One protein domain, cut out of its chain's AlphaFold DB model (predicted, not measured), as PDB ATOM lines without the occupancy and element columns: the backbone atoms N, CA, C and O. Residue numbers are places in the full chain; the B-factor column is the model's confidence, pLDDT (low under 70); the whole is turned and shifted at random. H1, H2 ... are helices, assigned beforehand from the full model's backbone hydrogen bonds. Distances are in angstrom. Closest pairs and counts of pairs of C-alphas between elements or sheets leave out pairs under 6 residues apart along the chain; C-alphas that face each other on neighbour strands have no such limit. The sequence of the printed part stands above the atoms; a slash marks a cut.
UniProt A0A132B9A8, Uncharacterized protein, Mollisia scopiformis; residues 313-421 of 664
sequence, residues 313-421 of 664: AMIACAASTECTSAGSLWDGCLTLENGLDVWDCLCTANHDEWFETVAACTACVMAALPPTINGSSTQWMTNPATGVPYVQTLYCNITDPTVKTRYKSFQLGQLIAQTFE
ATOM      1  N   ALA A 313      -4.436 -23.361   1.664       88.81
ATOM      2  CA  ALA A 313      -3.166 -23.821   2.217       88.81
ATOM      3  C   ALA A 313      -3.296 -25.130   3.023       88.81
ATOM      4  O   ALA A 313      -2.433 -25.992   2.905       88.81
ATOM      5  N   MET A 314      -4.364 -25.322   3.807       86.25
ATOM      6  CA  MET A 314      -4.610 -26.586   4.521       86.25
ATOM      7  C   MET A 314      -4.989 -27.712   3.552       86.25
ATOM      8  O   MET A 314      -4.553 -28.843   3.742       86.25
ATOM      9  N   ILE A 315      -5.721 -27.393   2.480       90.31
ATOM     10  CA  ILE A 315      -6.003 -28.310   1.365       90.31
ATOM     11  C   ILE A 315      -4.700 -28.693   0.651       90.31
ATOM     12  O   ILE A 315      -4.452 -29.877   0.430       90.31
ATOM     13  N   ALA A 316      -3.826 -27.724   0.360       92.56
ATOM     14  CA  ALA A 316      -2.508 -27.993  -0.213       92.56
ATOM     15  C   ALA A 316      -1.604 -28.829   0.716       92.56
ATOM     16  O   ALA A 316      -0.843 -29.655   0.221       92.56
ATOM     17  N   CYS A 317      -1.705 -28.656   2.039       91.75
ATOM     18  CA  CYS A 317      -0.965 -29.463   3.009       91.75
ATOM     19  C   CYS A 317      -1.496 -30.893   3.127       91.75
ATOM     20  O   CYS A 317      -0.708 -31.823   3.044       91.75
ATOM     21  N   ALA A 318      -2.809 -31.111   3.246       90.81
ATOM     22  CA  ALA A 318      -3.361 -32.472   3.277       90.81
ATOM     23  C   ALA A 318      -3.097 -33.242   1.965       90.81
ATOM     24  O   ALA A 318      -2.938 -34.460   1.978       90.81
ATOM     25  N   ALA A 319      -2.985 -32.527   0.840       93.25
ATOM     26  CA  ALA A 319      -2.556 -33.070  -0.448       93.25
ATOM     27  C   ALA A 319      -1.021 -33.112  -0.644       93.25
ATOM     28  O   ALA A 319      -0.567 -33.436  -1.745       93.25
ATOM     29  N   SER A 320      -0.214 -32.774   0.368       95.56
ATOM     30  CA  SER A 320       1.248 -32.792   0.262       95.56
ATOM     31  C   SER A 320       1.805 -34.216   0.336       95.56
ATOM     32  O   SER A 320       1.186 -35.138   0.880       95.56
ATOM     33  N   THR A 321       3.005 -34.412  -0.208       94.94
ATOM     34  CA  THR A 321       3.718 -35.696  -0.165       94.94
ATOM     35  C   THR A 321       3.900 -36.211   1.261       94.94
ATOM     36  O   THR A 321       3.815 -37.405   1.504       94.94
ATOM     37  N   GLU A 322       4.071 -35.316   2.227       92.38
ATOM     38  CA  GLU A 322       4.342 -35.643   3.625       92.38
ATOM     39  C   GLU A 322       3.077 -36.164   4.324       92.38
ATOM     40  O   GLU A 322       3.116 -37.212   4.969       92.38
ATOM     41  N   CYS A 323       1.938 -35.480   4.145       91.38
ATOM     42  CA  CYS A 323       0.654 -35.926   4.689       91.38
ATOM     43  C   CYS A 323       0.148 -37.203   4.005       91.38
ATOM     44  O   CYS A 323      -0.298 -38.125   4.687       91.38
ATOM     45  N   THR A 324       0.270 -37.302   2.677       94.31
ATOM     46  CA  THR A 324      -0.128 -38.517   1.945       94.31
ATOM     47  C   THR A 324       0.751 -39.724   2.286       94.31
ATOM     48  O   THR A 324       0.213 -40.819   2.446       94.31
ATOM     49  N   SER A 325       2.062 -39.548   2.494       94.38
ATOM     50  CA  SER A 325       2.932 -40.626   2.985       94.38
ATOM     51  C   SER A 325       2.552 -41.069   4.400       94.38
ATOM     52  O   SER A 325       2.396 -42.268   4.619       94.38
ATOM     53  N   ALA A 326       2.316 -40.134   5.330       90.94
ATOM     54  CA  ALA A 326       1.875 -40.451   6.694       90.94
ATOM     55  C   ALA A 326       0.568 -41.267   6.708       90.94
ATOM     56  O   ALA A 326       0.499 -42.303   7.373       90.94
ATOM     57  N   GLY A 327      -0.431 -40.849   5.920       91.06
ATOM     58  CA  GLY A 327      -1.679 -41.595   5.730       91.06
ATOM     59  C   GLY A 327      -1.457 -42.969   5.085       91.06
ATOM     60  O   GLY A 327      -2.027 -43.959   5.533       91.06
ATOM     61  N   SER A 328      -0.561 -43.080   4.097       93.50
ATOM     62  CA  SER A 328      -0.255 -44.366   3.448       93.50
ATOM     63  C   SER A 328       0.477 -45.363   4.359       93.50
ATOM     64  O   SER A 328       0.245 -46.566   4.252       93.50
ATOM     65  N   LEU A 329       1.311 -44.882   5.289       93.62
ATOM     66  CA  LEU A 329       1.949 -45.705   6.322       93.62
ATOM     67  C   LEU A 329       0.926 -46.161   7.367       93.62
ATOM     68  O   LEU A 329       0.936 -47.323   7.770       93.62
ATOM     69  N   TRP A 330       0.002 -45.275   7.753       91.00
ATOM     70  CA  TRP A 330      -1.137 -45.624   8.600       91.00
ATOM     71  C   TRP A 330      -2.013 -46.705   7.952       91.00
ATOM     72  O   TRP A 330      -2.204 -47.760   8.552       91.00
ATOM     73  N   ASP A 331      -2.461 -46.513   6.709       90.56
ATOM     74  CA  ASP A 331      -3.265 -47.494   5.969       90.56
ATOM     75  C   ASP A 331      -2.498 -48.795   5.679       90.56
ATOM     76  O   ASP A 331      -3.073 -49.885   5.754       90.56
ATOM     77  N   GLY A 332      -1.189 -48.726   5.428       93.31
ATOM     78  CA  GLY A 332      -0.310 -49.895   5.352       93.31
ATOM     79  C   GLY A 332      -0.315 -50.697   6.657       93.31
ATOM     80  O   GLY A 332      -0.528 -51.908   6.650       93.31
ATOM     81  N   CYS A 333      -0.189 -50.014   7.796       91.31
ATOM     82  CA  CYS A 333      -0.285 -50.635   9.114       91.31
ATOM     83  C   CYS A 333      -1.703 -51.094   9.487       91.31
ATOM     84  O   CYS A 333      -1.844 -52.066  10.230       91.31
ATOM     85  N   LEU A 334      -2.762 -50.477   8.951       86.31
ATOM     86  CA  LEU A 334      -4.124 -51.001   9.063       86.31
ATOM     87  C   LEU A 334      -4.311 -52.291   8.252       86.31
ATOM     88  O   LEU A 334      -5.010 -53.191   8.717       86.31
ATOM     89  N   THR A 335      -3.740 -52.381   7.048       86.50
ATOM     90  CA  THR A 335      -4.018 -53.446   6.063       86.50
ATOM     91  C   THR A 335      -3.204 -54.731   6.247       86.50
ATOM     92  O   THR A 335      -3.452 -55.707   5.539       86.50
ATOM     93  N   LEU A 336      -2.291 -54.797   7.223       82.25
ATOM     94  CA  LEU A 336      -1.545 -56.016   7.560       82.25
ATOM     95  C   LEU A 336      -2.452 -57.134   8.117       82.25
ATOM     96  O   LEU A 336      -2.653 -57.263   9.323       82.25
ATOM     97  N   GLU A 337      -2.923 -58.022   7.238       65.75
ATOM     98  CA  GLU A 337      -3.724 -59.210   7.600       65.75
ATOM     99  C   GLU A 337      -2.974 -60.222   8.495       65.75
ATOM    100  O   GLU A 337      -3.591 -61.093   9.104       65.75
ATOM    101  N   ASN A 338      -1.649 -60.088   8.630       59.50
ATOM    102  CA  ASN A 338      -0.758 -61.011   9.349       59.50
ATOM    103  C   ASN A 338      -0.928 -61.031  10.886       59.50
ATOM    104  O   ASN A 338      -0.148 -61.686  11.575       59.50
ATOM    105  N   GLY A 339      -1.897 -60.300  11.446       56.06
ATOM    106  CA  GLY A 339      -2.152 -60.261  12.892       56.06
ATOM    107  C   GLY A 339      -1.102 -59.505  13.717       56.06
ATOM    108  O   GLY A 339      -1.136 -59.578  14.943       56.06
ATOM    109  N   LEU A 340      -0.192 -58.772  13.063       66.25
ATOM    110  CA  LEU A 340       0.602 -57.731  13.718       66.25
ATOM    111  C   LEU A 340      -0.335 -56.625  14.208       66.25
ATOM    112  O   LEU A 340      -1.273 -56.246  13.505       66.25
ATOM    113  N   ASP A 341      -0.078 -56.099  15.404       84.19
ATOM    114  CA  ASP A 341      -0.840 -54.957  15.896       84.19
ATOM    115  C   ASP A 341      -0.525 -53.716  15.041       84.19
ATOM    116  O   ASP A 341       0.625 -53.492  14.647       84.19
ATOM    117  N   VAL A 342      -1.536 -52.880  14.794       85.44
ATOM    118  CA  VAL A 342      -1.375 -51.571  14.139       85.44
ATOM    119  C   VAL A 342      -0.346 -50.742  14.913       85.44
ATOM    120  O   VAL A 342       0.501 -50.079  14.318       85.44
ATOM    121  N   TRP A 343      -0.360 -50.867  16.244       87.19
ATOM    122  CA  TRP A 343       0.637 -50.271  17.124       87.19
ATOM    123  C   TRP A 343       2.049 -50.808  16.863       87.19
ATOM    124  O   TRP A 343       2.975 -50.015  16.762       87.19
ATOM    125  N   ASP A 344       2.255 -52.124  16.727       88.69
ATOM    126  CA  ASP A 344       3.601 -52.693  16.515       88.69
ATOM    127  C   ASP A 344       4.139 -52.311  15.122       88.69
ATOM    128  O   ASP A 344       5.326 -52.023  14.952       88.69
ATOM    129  N   CYS A 345       3.258 -52.215  14.124       92.25
ATOM    130  CA  CYS A 345       3.620 -51.723  12.800       92.25
ATOM    131  C   CYS A 345       4.070 -50.249  12.813       92.25
ATOM    132  O   CYS A 345       5.095 -49.922  12.214       92.25
ATOM    133  N   LEU A 346       3.355 -49.366  13.517       91.62
ATOM    134  CA  LEU A 346       3.678 -47.934  13.574       91.62
ATOM    135  C   LEU A 346       4.817 -47.623  14.548       91.62
ATOM    136  O   LEU A 346       5.756 -46.925  14.193       91.62
ATOM    137  N   CYS A 347       4.758 -48.152  15.768       91.50
ATOM    138  CA  CYS A 347       5.682 -47.835  16.857       91.50
ATOM    139  C   CYS A 347       6.934 -48.724  16.899       91.50
ATOM    140  O   CYS A 347       7.806 -48.490  17.734       91.50
ATOM    141  N   THR A 348       7.050 -49.762  16.061       91.38
ATOM    142  CA  THR A 348       8.255 -50.613  16.007       91.38
ATOM    143  C   THR A 348       8.772 -50.828  14.588       91.38
ATOM    144  O   THR A 348       9.963 -50.634  14.368       91.38
ATOM    145  N   ALA A 349       7.927 -51.201  13.620       93.06
ATOM    146  CA  ALA A 349       8.408 -51.497  12.265       93.06
ATOM    147  C   ALA A 349       8.709 -50.236  11.430       93.06
ATOM    148  O   ALA A 349       9.749 -50.179  10.781       93.06
ATOM    149  N   ASN A 350       7.833 -49.225  11.476       93.81
ATOM    150  CA  ASN A 350       7.916 -48.011  10.646       93.81
ATOM    151  C   ASN A 350       8.097 -46.725  11.479       93.81
ATOM    152  O   ASN A 350       7.767 -45.637  11.014       93.81
ATOM    153  N   HIS A 351       8.606 -46.849  12.712       91.38
ATOM    154  CA  HIS A 351       8.647 -45.785  13.725       91.38
ATOM    155  C   HIS A 351       9.208 -44.454  13.213       91.38
ATOM    156  O   HIS A 351       8.565 -43.417  13.366       91.38
ATOM    157  N   ASP A 352      10.387 -44.486  12.590       92.50
ATOM    158  CA  ASP A 352      11.095 -43.269  12.186       92.50
ATOM    159  C   ASP A 352      10.493 -42.639  10.915       92.50
ATOM    160  O   ASP A 352      10.409 -41.417  10.817       92.50
ATOM    161  N   GLU A 353      10.000 -43.454   9.975       94.25
ATOM    162  CA  GLU A 353       9.384 -42.985   8.722       94.25
ATOM    163  C   GLU A 353       7.983 -42.400   8.964       94.25
ATOM    164  O   GLU A 353       7.645 -41.319   8.473       94.25
ATOM    165  N   TRP A 354       7.178 -43.070   9.796       91.00
ATOM    166  CA  TRP A 354       5.888 -42.552  10.248       91.00
ATOM    167  C   TRP A 354       6.071 -41.277  11.082       91.00
ATOM    168  O   TRP A 354       5.335 -40.310  10.900       91.00
ATOM    169  N   PHE A 355       7.101 -41.212  11.930       88.88
ATOM    170  CA  PHE A 355       7.438 -39.994  12.665       88.88
ATOM    171  C   PHE A 355       7.815 -38.823  11.749       88.88
ATOM    172  O   PHE A 355       7.253 -37.739  11.901       88.88
ATOM    173  N   GLU A 356       8.744 -39.016  10.807       91.88
ATOM    174  CA  GLU A 356       9.212 -37.942   9.922       91.88
ATOM    175  C   GLU A 356       8.071 -37.402   9.046       91.88
ATOM    176  O   GLU A 356       7.882 -36.185   8.946       91.88
ATOM    177  N   THR A 357       7.242 -38.293   8.495       91.94
ATOM    178  CA  THR A 357       6.081 -37.919   7.670       91.94
ATOM    179  C   THR A 357       4.985 -37.215   8.478       91.94
ATOM    180  O   THR A 357       4.517 -36.153   8.062       91.94
ATOM    181  N   VAL A 358       4.626 -37.703   9.675       88.31
ATOM    182  CA  VAL A 358       3.667 -37.027  10.578       88.31
ATOM    183  C   VAL A 358       4.197 -35.670  11.051       88.31
ATOM    184  O   VAL A 358       3.438 -34.697  11.100       88.31
ATOM    185  N   ALA A 359       5.489 -35.565  11.374       87.94
ATOM    186  CA  ALA A 359       6.115 -34.317  11.803       87.94
ATOM    187  C   ALA A 359       6.118 -33.264  10.686       87.94
ATOM    188  O   ALA A 359       5.749 -32.111  10.929       87.94
ATOM    189  N   ALA A 360       6.474 -33.656   9.460       90.50
ATOM    190  CA  ALA A 360       6.485 -32.769   8.302       90.50
ATOM    191  C   ALA A 360       5.064 -32.382   7.845       90.50
ATOM    192  O   ALA A 360       4.810 -31.206   7.572       90.50
ATOM    193  N   CYS A 361       4.109 -33.319   7.873       90.81
ATOM    194  CA  CYS A 361       2.691 -33.030   7.651       90.81
ATOM    195  C   CYS A 361       2.167 -31.999   8.665       90.81
ATOM    196  O   CYS A 361       1.658 -30.943   8.285       90.81
ATOM    197  N   THR A 362       2.385 -32.240   9.965       85.75
ATOM    198  CA  THR A 362       1.984 -31.317  11.040       85.75
ATOM    199  C   THR A 362       2.635 -29.941  10.871       85.75
ATOM    200  O   THR A 362       1.978 -28.923  11.072       85.75
ATOM    201  N   ALA A 363       3.903 -29.881  10.448       87.31
ATOM    202  CA  ALA A 363       4.586 -28.623  10.155       87.31
ATOM    203  C   ALA A 363       3.919 -27.836   9.011       87.31
ATOM    204  O   ALA A 363       3.776 -26.618   9.123       87.31
ATOM    205  N   CYS A 364       3.465 -28.517   7.952       91.25
ATOM    206  CA  CYS A 364       2.701 -27.889   6.875       91.25
ATOM    207  C   CYS A 364       1.364 -27.345   7.400       91.25
ATOM    208  O   CYS A 364       1.074 -26.159   7.240       91.25
ATOM    209  N   VAL A 365       0.583 -28.170   8.107       86.94
ATOM    210  CA  VAL A 365      -0.720 -27.774   8.674       86.94
ATOM    211  C   VAL A 365      -0.580 -26.561   9.600       86.94
ATOM    212  O   VAL A 365      -1.335 -25.599   9.469       86.94
ATOM    213  N   MET A 366       0.435 -26.544  10.467       83.19
ATOM    214  CA  MET A 366       0.731 -25.408  11.348       83.19
ATOM    215  C   MET A 366       1.140 -24.131  10.598       83.19
ATOM    216  O   MET A 366       0.872 -23.037  11.091       83.19
ATOM    217  N   ALA A 367       1.759 -24.243   9.418       87.06
ATOM    218  CA  ALA A 367       2.073 -23.105   8.550       87.06
ATOM    219  C   ALA A 367       0.870 -22.630   7.706       87.06
ATOM    220  O   ALA A 367       0.863 -21.491   7.237       87.06
ATOM    221  N   ALA A 368      -0.138 -23.487   7.517       86.06
ATOM    222  CA  ALA A 368      -1.375 -23.198   6.793       86.06
ATOM    223  C   ALA A 368      -2.505 -22.622   7.672       86.06
ATOM    224  O   ALA A 368      -3.476 -22.065   7.144       86.06
ATOM    225  N   LEU A 369      -2.385 -22.741   8.999       82.25
ATOM    226  CA  LEU A 369      -3.256 -22.068   9.962       82.25
ATOM    227  C   LEU A 369      -3.035 -20.540   9.943       82.25
ATOM    228  O   LEU A 369      -1.905 -20.078   9.767       82.25
ATOM    229  N   PRO A 370      -4.081 -19.722  10.181       78.25
ATOM    230  CA  PRO A 370      -3.912 -18.282  10.348       78.25
ATOM    231  C   PRO A 370      -2.963 -17.968  11.520       78.25
ATOM    232  O   PRO A 370      -3.135 -18.540  12.600       78.25
ATOM    233  N   PRO A 371      -1.997 -17.039  11.373       74.06
ATOM    234  CA  PRO A 371      -1.112 -16.662  12.471       74.06
ATOM    235  C   PRO A 371      -1.938 -16.076  13.623       74.06
ATOM    236  O   PRO A 371      -2.604 -15.052  13.467       74.06
ATOM    237  N   THR A 372      -1.906 -16.745  14.779       59.22
ATOM    238  CA  THR A 372      -2.805 -16.463  15.906       59.22
ATOM    239  C   THR A 372      -2.655 -15.031  16.408       59.22
ATOM    240  O   THR A 372      -1.620 -14.651  16.966       59.22
ATOM    241  N   ILE A 373      -3.718 -14.243  16.255       39.12
ATOM    242  CA  ILE A 373      -3.795 -12.884  16.783       39.12
ATOM    243  C   ILE A 373      -3.800 -12.978  18.319       39.12
ATOM    244  O   ILE A 373      -4.648 -13.649  18.897       39.12
ATOM    245  N   ASN A 374      -2.857 -12.288  18.972       40.59
ATOM    246  CA  ASN A 374      -2.678 -12.205  20.431       40.59
ATOM    247  C   ASN A 374      -2.161 -13.466  21.162       40.59
ATOM    248  O   ASN A 374      -2.815 -13.973  22.066       40.59
ATOM    249  N   GLY A 375      -0.919 -13.879  20.878       44.47
ATOM    250  CA  GLY A 375       0.099 -14.202  21.908       44.47
ATOM    251  C   GLY A 375      -0.146 -15.320  22.942       44.47
ATOM    252  O   GLY A 375       0.696 -15.510  23.819       44.47
ATOM    253  N   SER A 376      -1.256 -16.051  22.874       42.22
ATOM    254  CA  SER A 376      -1.553 -17.192  23.743       42.22
ATOM    255  C   SER A 376      -0.585 -18.342  23.457       42.22
ATOM    256  O   SER A 376      -0.329 -18.664  22.299       42.22
ATOM    257  N   SER A 377      -0.032 -18.968  24.501       42.47
ATOM    258  CA  SER A 377       0.993 -20.003  24.329       42.47
ATOM    259  C   SER A 377       0.407 -21.325  23.818       42.47
ATOM    260  O   SER A 377       0.053 -22.224  24.582       42.47
ATOM    261  N   THR A 378       0.381 -21.461  22.496       46.97
ATOM    262  CA  THR A 378       0.345 -22.734  21.762       46.97
ATOM    263  C   THR A 378       1.769 -23.211  21.438       46.97
ATOM    264  O   THR A 378       1.993 -23.867  20.426       46.97
ATOM    265  N   GLN A 379       2.754 -22.905  22.298       50.12
ATOM    266  CA  GLN A 379       4.192 -23.069  22.022       50.12
ATOM    267  C   GLN A 379       4.606 -24.497  21.605       50.12
ATOM    268  O   GLN A 379       5.577 -24.672  20.868       50.12
ATOM    269  N   TRP A 380       3.861 -25.510  22.055       45.38
ATOM    270  CA  TRP A 380       4.059 -26.919  21.709       45.38
ATOM    271  C   TRP A 380       3.397 -27.330  20.373       45.38
ATOM    272  O   TRP A 380       3.816 -28.320  19.788       45.38
ATOM    273  N   MET A 381       2.418 -26.569  19.863       47.59
ATOM    274  CA  MET A 381       1.907 -26.699  18.488       47.59
ATOM    275  C   MET A 381       2.808 -25.943  17.505       47.59
ATOM    276  O   MET A 381       3.179 -26.466  16.460       47.59
ATOM    277  N   THR A 382       3.210 -24.710  17.850       55.84
ATOM    278  CA  THR A 382       4.064 -23.861  16.993       55.84
ATOM    279  C   THR A 382       5.464 -24.431  16.772       55.84
ATOM    280  O   THR A 382       6.195 -23.939  15.919       55.84
ATOM    281  N   ASN A 383       5.851 -25.449  17.546       63.66
ATOM    282  CA  ASN A 383       7.015 -26.270  17.270       63.66
ATOM    283  C   ASN A 383       6.582 -27.735  17.045       63.66
ATOM    284  O   ASN A 383       6.479 -28.493  18.014       63.66
ATOM    285  N   PRO A 384       6.362 -28.174  15.790       58.41
ATOM    286  CA  PRO A 384       6.021 -29.570  15.497       58.41
ATOM    287  C   PRO A 384       7.088 -30.552  16.013       58.41
ATOM    288  O   PRO A 384       6.743 -31.659  16.420       58.41
ATOM    289  N   ALA A 385       8.354 -30.121  16.123       56.16
ATOM    290  CA  ALA A 385       9.450 -30.903  16.702       56.16
ATOM    291  C   ALA A 385       9.420 -31.020  18.245       56.16
ATOM    292  O   ALA A 385      10.369 -31.534  18.835       56.16
ATOM    293  N   THR A 386       8.352 -30.577  18.920       67.44
ATOM    294  CA  THR A 386       8.043 -30.974  20.310       67.44
ATOM    295  C   THR A 386       6.625 -31.521  20.473       67.44
ATOM    296  O   THR A 386       6.441 -32.473  21.230       67.44
ATOM    297  N   GLY A 387       5.636 -30.991  19.743       67.44
ATOM    298  CA  GLY A 387       4.257 -31.490  19.780       67.44
ATOM    299  C   GLY A 387       4.098 -32.916  19.244       67.44
ATOM    300  O   GLY A 387       3.527 -33.766  19.927       67.44
ATOM    301  N   VAL A 388       4.644 -33.205  18.056       73.50
ATOM    302  CA  VAL A 388       4.538 -34.541  17.441       73.50
ATOM    303  C   VAL A 388       5.308 -35.603  18.233       73.50
ATOM    304  O   VAL A 388       4.683 -36.609  18.570       73.50
ATOM    305  N   PRO A 389       6.580 -35.387  18.644       75.19
ATOM    306  CA  PRO A 389       7.274 -36.324  19.526       75.19
ATOM    307  C   PRO A 389       6.511 -36.618  20.816       75.19
ATOM    308  O   PRO A 389       6.531 -37.755  21.270       75.19
ATOM    309  N   TYR A 390       5.824 -35.638  21.415       73.00
ATOM    310  CA  TYR A 390       5.037 -35.869  22.628       73.00
ATOM    311  C   TYR A 390       3.842 -36.797  22.372       73.00
ATOM    312  O   TYR A 390       3.671 -37.775  23.095       73.00
ATOM    313  N   VAL A 391       3.043 -36.536  21.333       68.44
ATOM    314  CA  VAL A 391       1.868 -37.363  21.001       68.44
ATOM    315  C   VAL A 391       2.283 -38.775  20.572       68.44
ATOM    316  O   VAL A 391       1.702 -39.755  21.038       68.44
ATOM    317  N   GLN A 392       3.335 -38.887  19.759       74.50
ATOM    318  CA  GLN A 392       3.964 -40.154  19.384       74.50
ATOM    319  C   GLN A 392       4.484 -40.908  20.617       74.50
ATOM    320  O   GLN A 392       4.159 -42.074  20.797       74.50
ATOM    321  N   THR A 393       5.246 -40.248  21.498       73.56
ATOM    322  CA  THR A 393       5.778 -40.844  22.739       73.56
ATOM    323  C   THR A 393       4.652 -41.280  23.670       73.56
ATOM    324  O   THR A 393       4.786 -42.303  24.337       73.56
ATOM    325  N   LEU A 394       3.534 -40.548  23.721       73.12
ATOM    326  CA  LEU A 394       2.359 -40.953  24.487       73.12
ATOM    327  C   LEU A 394       1.753 -42.234  23.898       73.12
ATOM    328  O   LEU A 394       1.564 -43.197  24.633       73.12
ATOM    329  N   TYR A 395       1.509 -42.276  22.583       79.00
ATOM    330  CA  TYR A 395       0.933 -43.434  21.887       79.00
ATOM    331  C   TYR A 395       1.846 -44.672  21.951       79.00
ATOM    332  O   TYR A 395       1.421 -45.739  22.391       79.00
ATOM    333  N   CYS A 396       3.125 -44.519  21.612       84.69
ATOM    334  CA  CYS A 396       4.122 -45.589  21.568       84.69
ATOM    335  C   CYS A 396       4.701 -45.988  22.942       84.69
ATOM    336  O   CYS A 396       5.516 -46.903  23.010       84.69
ATOM    337  N   ASN A 397       4.251 -45.376  24.048       80.69
ATOM    338  CA  ASN A 397       4.453 -45.901  25.409       80.69
ATOM    339  C   ASN A 397       3.192 -46.555  26.006       80.69
ATOM    340  O   ASN A 397       3.212 -46.976  27.165       80.69
ATOM    341  N   ILE A 398       2.097 -46.684  25.246       75.56
ATOM    342  CA  ILE A 398       0.920 -47.446  25.683       75.56
ATOM    343  C   ILE A 398       1.276 -48.936  25.724       75.56
ATOM    344  O   ILE A 398       1.303 -49.635  24.713       75.56
ATOM    345  N   THR A 399       1.535 -49.426  26.933       69.25
ATOM    346  CA  THR A 399       1.810 -50.842  27.219       69.25
ATOM    347  C   THR A 399       0.543 -51.674  27.445       69.25
ATOM    348  O   THR A 399       0.634 -52.899  27.507       69.25
ATOM    349  N   ASP A 400      -0.634 -51.043  27.545       67.06
ATOM    350  CA  ASP A 400      -1.926 -51.727  27.685       67.06
ATOM    351  C   ASP A 400      -2.357 -52.355  26.338       67.06
ATOM    352  O   ASP A 400      -2.711 -51.625  25.402       67.06
ATOM    353  N   PRO A 401      -2.396 -53.700  26.218       63.50
ATOM    354  CA  PRO A 401      -2.768 -54.371  24.974       63.50
ATOM    355  C   PRO A 401      -4.233 -54.131  24.577       63.50
ATOM    356  O   PRO A 401      -4.583 -54.288  23.412       63.50
ATOM    357  N   THR A 402      -5.107 -53.705  25.497       56.41
ATOM    358  CA  THR A 402      -6.486 -53.320  25.158       56.41
ATOM    359  C   THR A 402      -6.558 -51.972  24.441       56.41
ATOM    360  O   THR A 402      -7.570 -51.675  23.803       56.41
ATOM    361  N   VAL A 403      -5.523 -51.134  24.557       61.22
ATOM    362  CA  VAL A 403      -5.471 -49.787  23.968       61.22
ATOM    363  C   VAL A 403      -4.663 -49.750  22.670       61.22
ATOM    364  O   VAL A 403      -4.976 -48.929  21.812       61.22
ATOM    365  N   LYS A 404      -3.737 -50.692  22.453       66.81
ATOM    366  CA  LYS A 404      -3.089 -50.880  21.142       66.81
ATOM    367  C   LYS A 404      -4.092 -51.144  20.004       66.81
ATOM    368  O   LYS A 404      -3.940 -50.607  18.908       66.81
ATOM    369  N   THR A 405      -5.161 -51.899  20.290       70.31
ATOM    370  CA  THR A 405      -6.157 -52.337  19.292       70.31
ATOM    371  C   THR A 405      -6.634 -51.217  18.350       70.31
ATOM    372  O   THR A 405      -6.961 -50.110  18.788       70.31
ATOM    373  N   ARG A 406      -6.735 -51.533  17.044       63.97
ATOM    374  CA  ARG A 406      -7.091 -50.617  15.931       63.97
ATOM    375  C   ARG A 406      -8.151 -49.563  16.293       63.97
ATOM    376  O   ARG A 406      -7.981 -48.385  15.994       63.97
ATOM    377  N   TYR A 407      -9.233 -49.984  16.952       64.88
ATOM    378  CA  TYR A 407     -10.358 -49.121  17.324       64.88
ATOM    379  C   TYR A 407      -9.983 -48.022  18.336       64.88
ATOM    380  O   TYR A 407     -10.391 -46.876  18.161       64.88
ATOM    381  N   LYS A 408      -9.178 -48.330  19.364       67.44
ATOM    382  CA  LYS A 408      -8.761 -47.321  20.355       67.44
ATOM    383  C   LYS A 408      -7.685 -46.382  19.811       67.44
ATOM    384  O   LYS A 408      -7.716 -45.197  20.128       67.44
ATOM    385  N   SER A 409      -6.803 -46.877  18.942       67.69
ATOM    386  CA  SER A 409      -5.864 -46.034  18.187       67.69
ATOM    387  C   SER A 409      -6.616 -44.984  17.355       67.69
ATOM    388  O   SER A 409      -6.338 -43.793  17.453       67.69
ATOM    389  N   PHE A 410      -7.655 -45.401  16.628       73.19
ATOM    390  CA  PHE A 410      -8.529 -44.499  15.874       73.19
ATOM    391  C   PHE A 410      -9.241 -43.473  16.781       73.19
ATOM    392  O   PHE A 410      -9.141 -42.268  16.546       73.19
ATOM    393  N   GLN A 411      -9.858 -43.915  17.887       70.50
ATOM    394  CA  GLN A 411     -10.474 -43.012  18.876       70.50
ATOM    395  C   GLN A 411      -9.488 -41.993  19.470       70.50
ATOM    396  O   GLN A 411      -9.870 -40.846  19.696       70.50
ATOM    397  N   LEU A 412      -8.228 -42.375  19.707       69.56
ATOM    398  CA  LEU A 412      -7.198 -41.457  20.196       69.56
ATOM    399  C   LEU A 412      -6.888 -40.362  19.164       69.56
ATOM    400  O   LEU A 412      -6.785 -39.198  19.542       69.56
ATOM    401  N   GLY A 413      -6.805 -40.699  17.873       72.12
ATOM    402  CA  GLY A 413      -6.586 -39.721  16.800       72.12
ATOM    403  C   GLY A 413      -7.721 -38.706  16.691       72.12
ATOM    404  O   GLY A 413      -7.477 -37.510  16.534       72.12
ATOM    405  N   GLN A 414      -8.959 -39.169  16.867       74.12
ATOM    406  CA  GLN A 414     -10.134 -38.302  16.907       74.12
ATOM    407  C   GLN A 414     -10.179 -37.446  18.181       74.12
ATOM    408  O   GLN A 414     -10.494 -36.262  18.099       74.12
ATOM    409  N   LEU A 415      -9.785 -37.988  19.339       68.50
ATOM    410  CA  LEU A 415      -9.653 -37.222  20.583       68.50
ATOM    411  C   LEU A 415      -8.584 -36.127  20.461       68.50
ATOM    412  O   LEU A 415      -8.812 -35.002  20.898       68.50
ATOM    413  N   ILE A 416      -7.440 -36.428  19.840       64.25
ATOM    414  CA  ILE A 416      -6.372 -35.463  19.543       64.25
ATOM    415  C   ILE A 416      -6.901 -34.359  18.620       64.25
ATOM    416  O   ILE A 416      -6.784 -33.179  18.952       64.25
ATOM    417  N   ALA A 417      -7.538 -34.728  17.505       70.56
ATOM    418  CA  ALA A 417      -8.074 -33.764  16.550       70.56
ATOM    419  C   ALA A 417      -9.167 -32.871  17.170       70.56
ATOM    420  O   ALA A 417      -9.127 -31.657  16.983       70.56
ATOM    421  N   GLN A 418     -10.073 -33.429  17.987       65.50
ATOM    422  CA  GLN A 418     -11.064 -32.658  18.751       65.50
ATOM    423  C   GLN A 418     -10.422 -31.725  19.787       65.50
ATOM    424  O   GLN A 418     -10.814 -30.567  19.890       65.50
ATOM    425  N   THR A 419      -9.431 -32.202  20.550       56.97
ATOM    426  CA  THR A 419      -8.787 -31.417  21.626       56.97
ATOM    427  C   THR A 419      -8.047 -30.186  21.085       56.97
ATOM    428  O   THR A 419      -7.815 -29.233  21.831       56.97
ATOM    429  N   PHE A 420      -7.684 -30.195  19.799       60.50
ATOM    430  CA  PHE A 420      -6.937 -29.128  19.129       60.50
ATOM    431  C   PHE A 420      -7.689 -28.495  17.944       60.50
ATOM    432  O   PHE A 420      -7.073 -27.766  17.170       60.50
ATOM    433  N   GLU A 421      -8.996 -28.760  17.811       67.00
ATOM    434  CA  GLU A 421      -9.884 -28.222  16.759       67.00
ATOM    435  C   GLU A 421      -9.332 -28.395  15.325       67.00
ATOM    436  O   GLU A 421      -9.534 -27.567  14.437       67.00
TER     437      GLU A 421
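What this domain is: This is residues 313 to 421 of the 664 residues of an uncharacterized protein of Mollisia scopiformis (UniProt A0A132B9A8). The longest helix, H4, lies in the middle between H2 and H5, which pack on it obliquely, while H1 packs on the last part of H4. Short H3 lies across one end, H7 runs back along one side, and a loop sticks out at the other end with residues 372 to 377. The 109 printed residues hold seven named helices, H1 to H7 in chain order, and no named strand: all helix. The whole is compact, radius of gyration of the C-alphas 14.6 A, yet elongated, 48 by 27 by 21 A.

Where its parts are: H4, residues 351 to 368, is 25.7 A long, from C-alpha 351 at (8.647, -45.785, 13.725). H2 is residues 321 to 335, 20.3 A; H5, 384 to 396, 17.2 A; H7, 406 to 419, 20.1 A, ending at (-8.787, -31.417, 21.626). H1 is residues 313 to 318, H3 342 to 349, H6 401 to 404.

How they stand to each other: Helix packing is mostly crossed, 1 of 5 tilts being shallow. The hub H4 touches H2 with residues 354 to 362 alone, C-alphas 323 and 361 closest at 4.6 A, a steep tilt of 44 degrees, opposite ways. H4 and H5 form a helical hairpin, C-alphas 363 and 384 closest at 5.6 A. H1 touches H4, C-alphas 313 and 368 closest at 5.0 A. H3 touches H2, C-alphas 333 and 342 closest at 5.2 A, and only just touches H7, with 3 pairs of C-alphas within 8 A, C-alphas 342 and 406 closest at 6.1 A. H5 and H7 are near each other; H6 is close to but not clearly touching H3 and H7. Every O i to N i+4 pair is within hydrogen-bond range in H1, H2, H3, H4 and H7, and 8 of 9 in H5; H6 is too short for one.

The domain as a whole: The C-alphas farthest apart, of Asn 338 and Asn 374, are 50.1 A apart. The printed part has no cut; the link H4 to H5 is long. Mean pLDDT of the printed part is 76.7, with 38 residues under 70, among them 372 to 387.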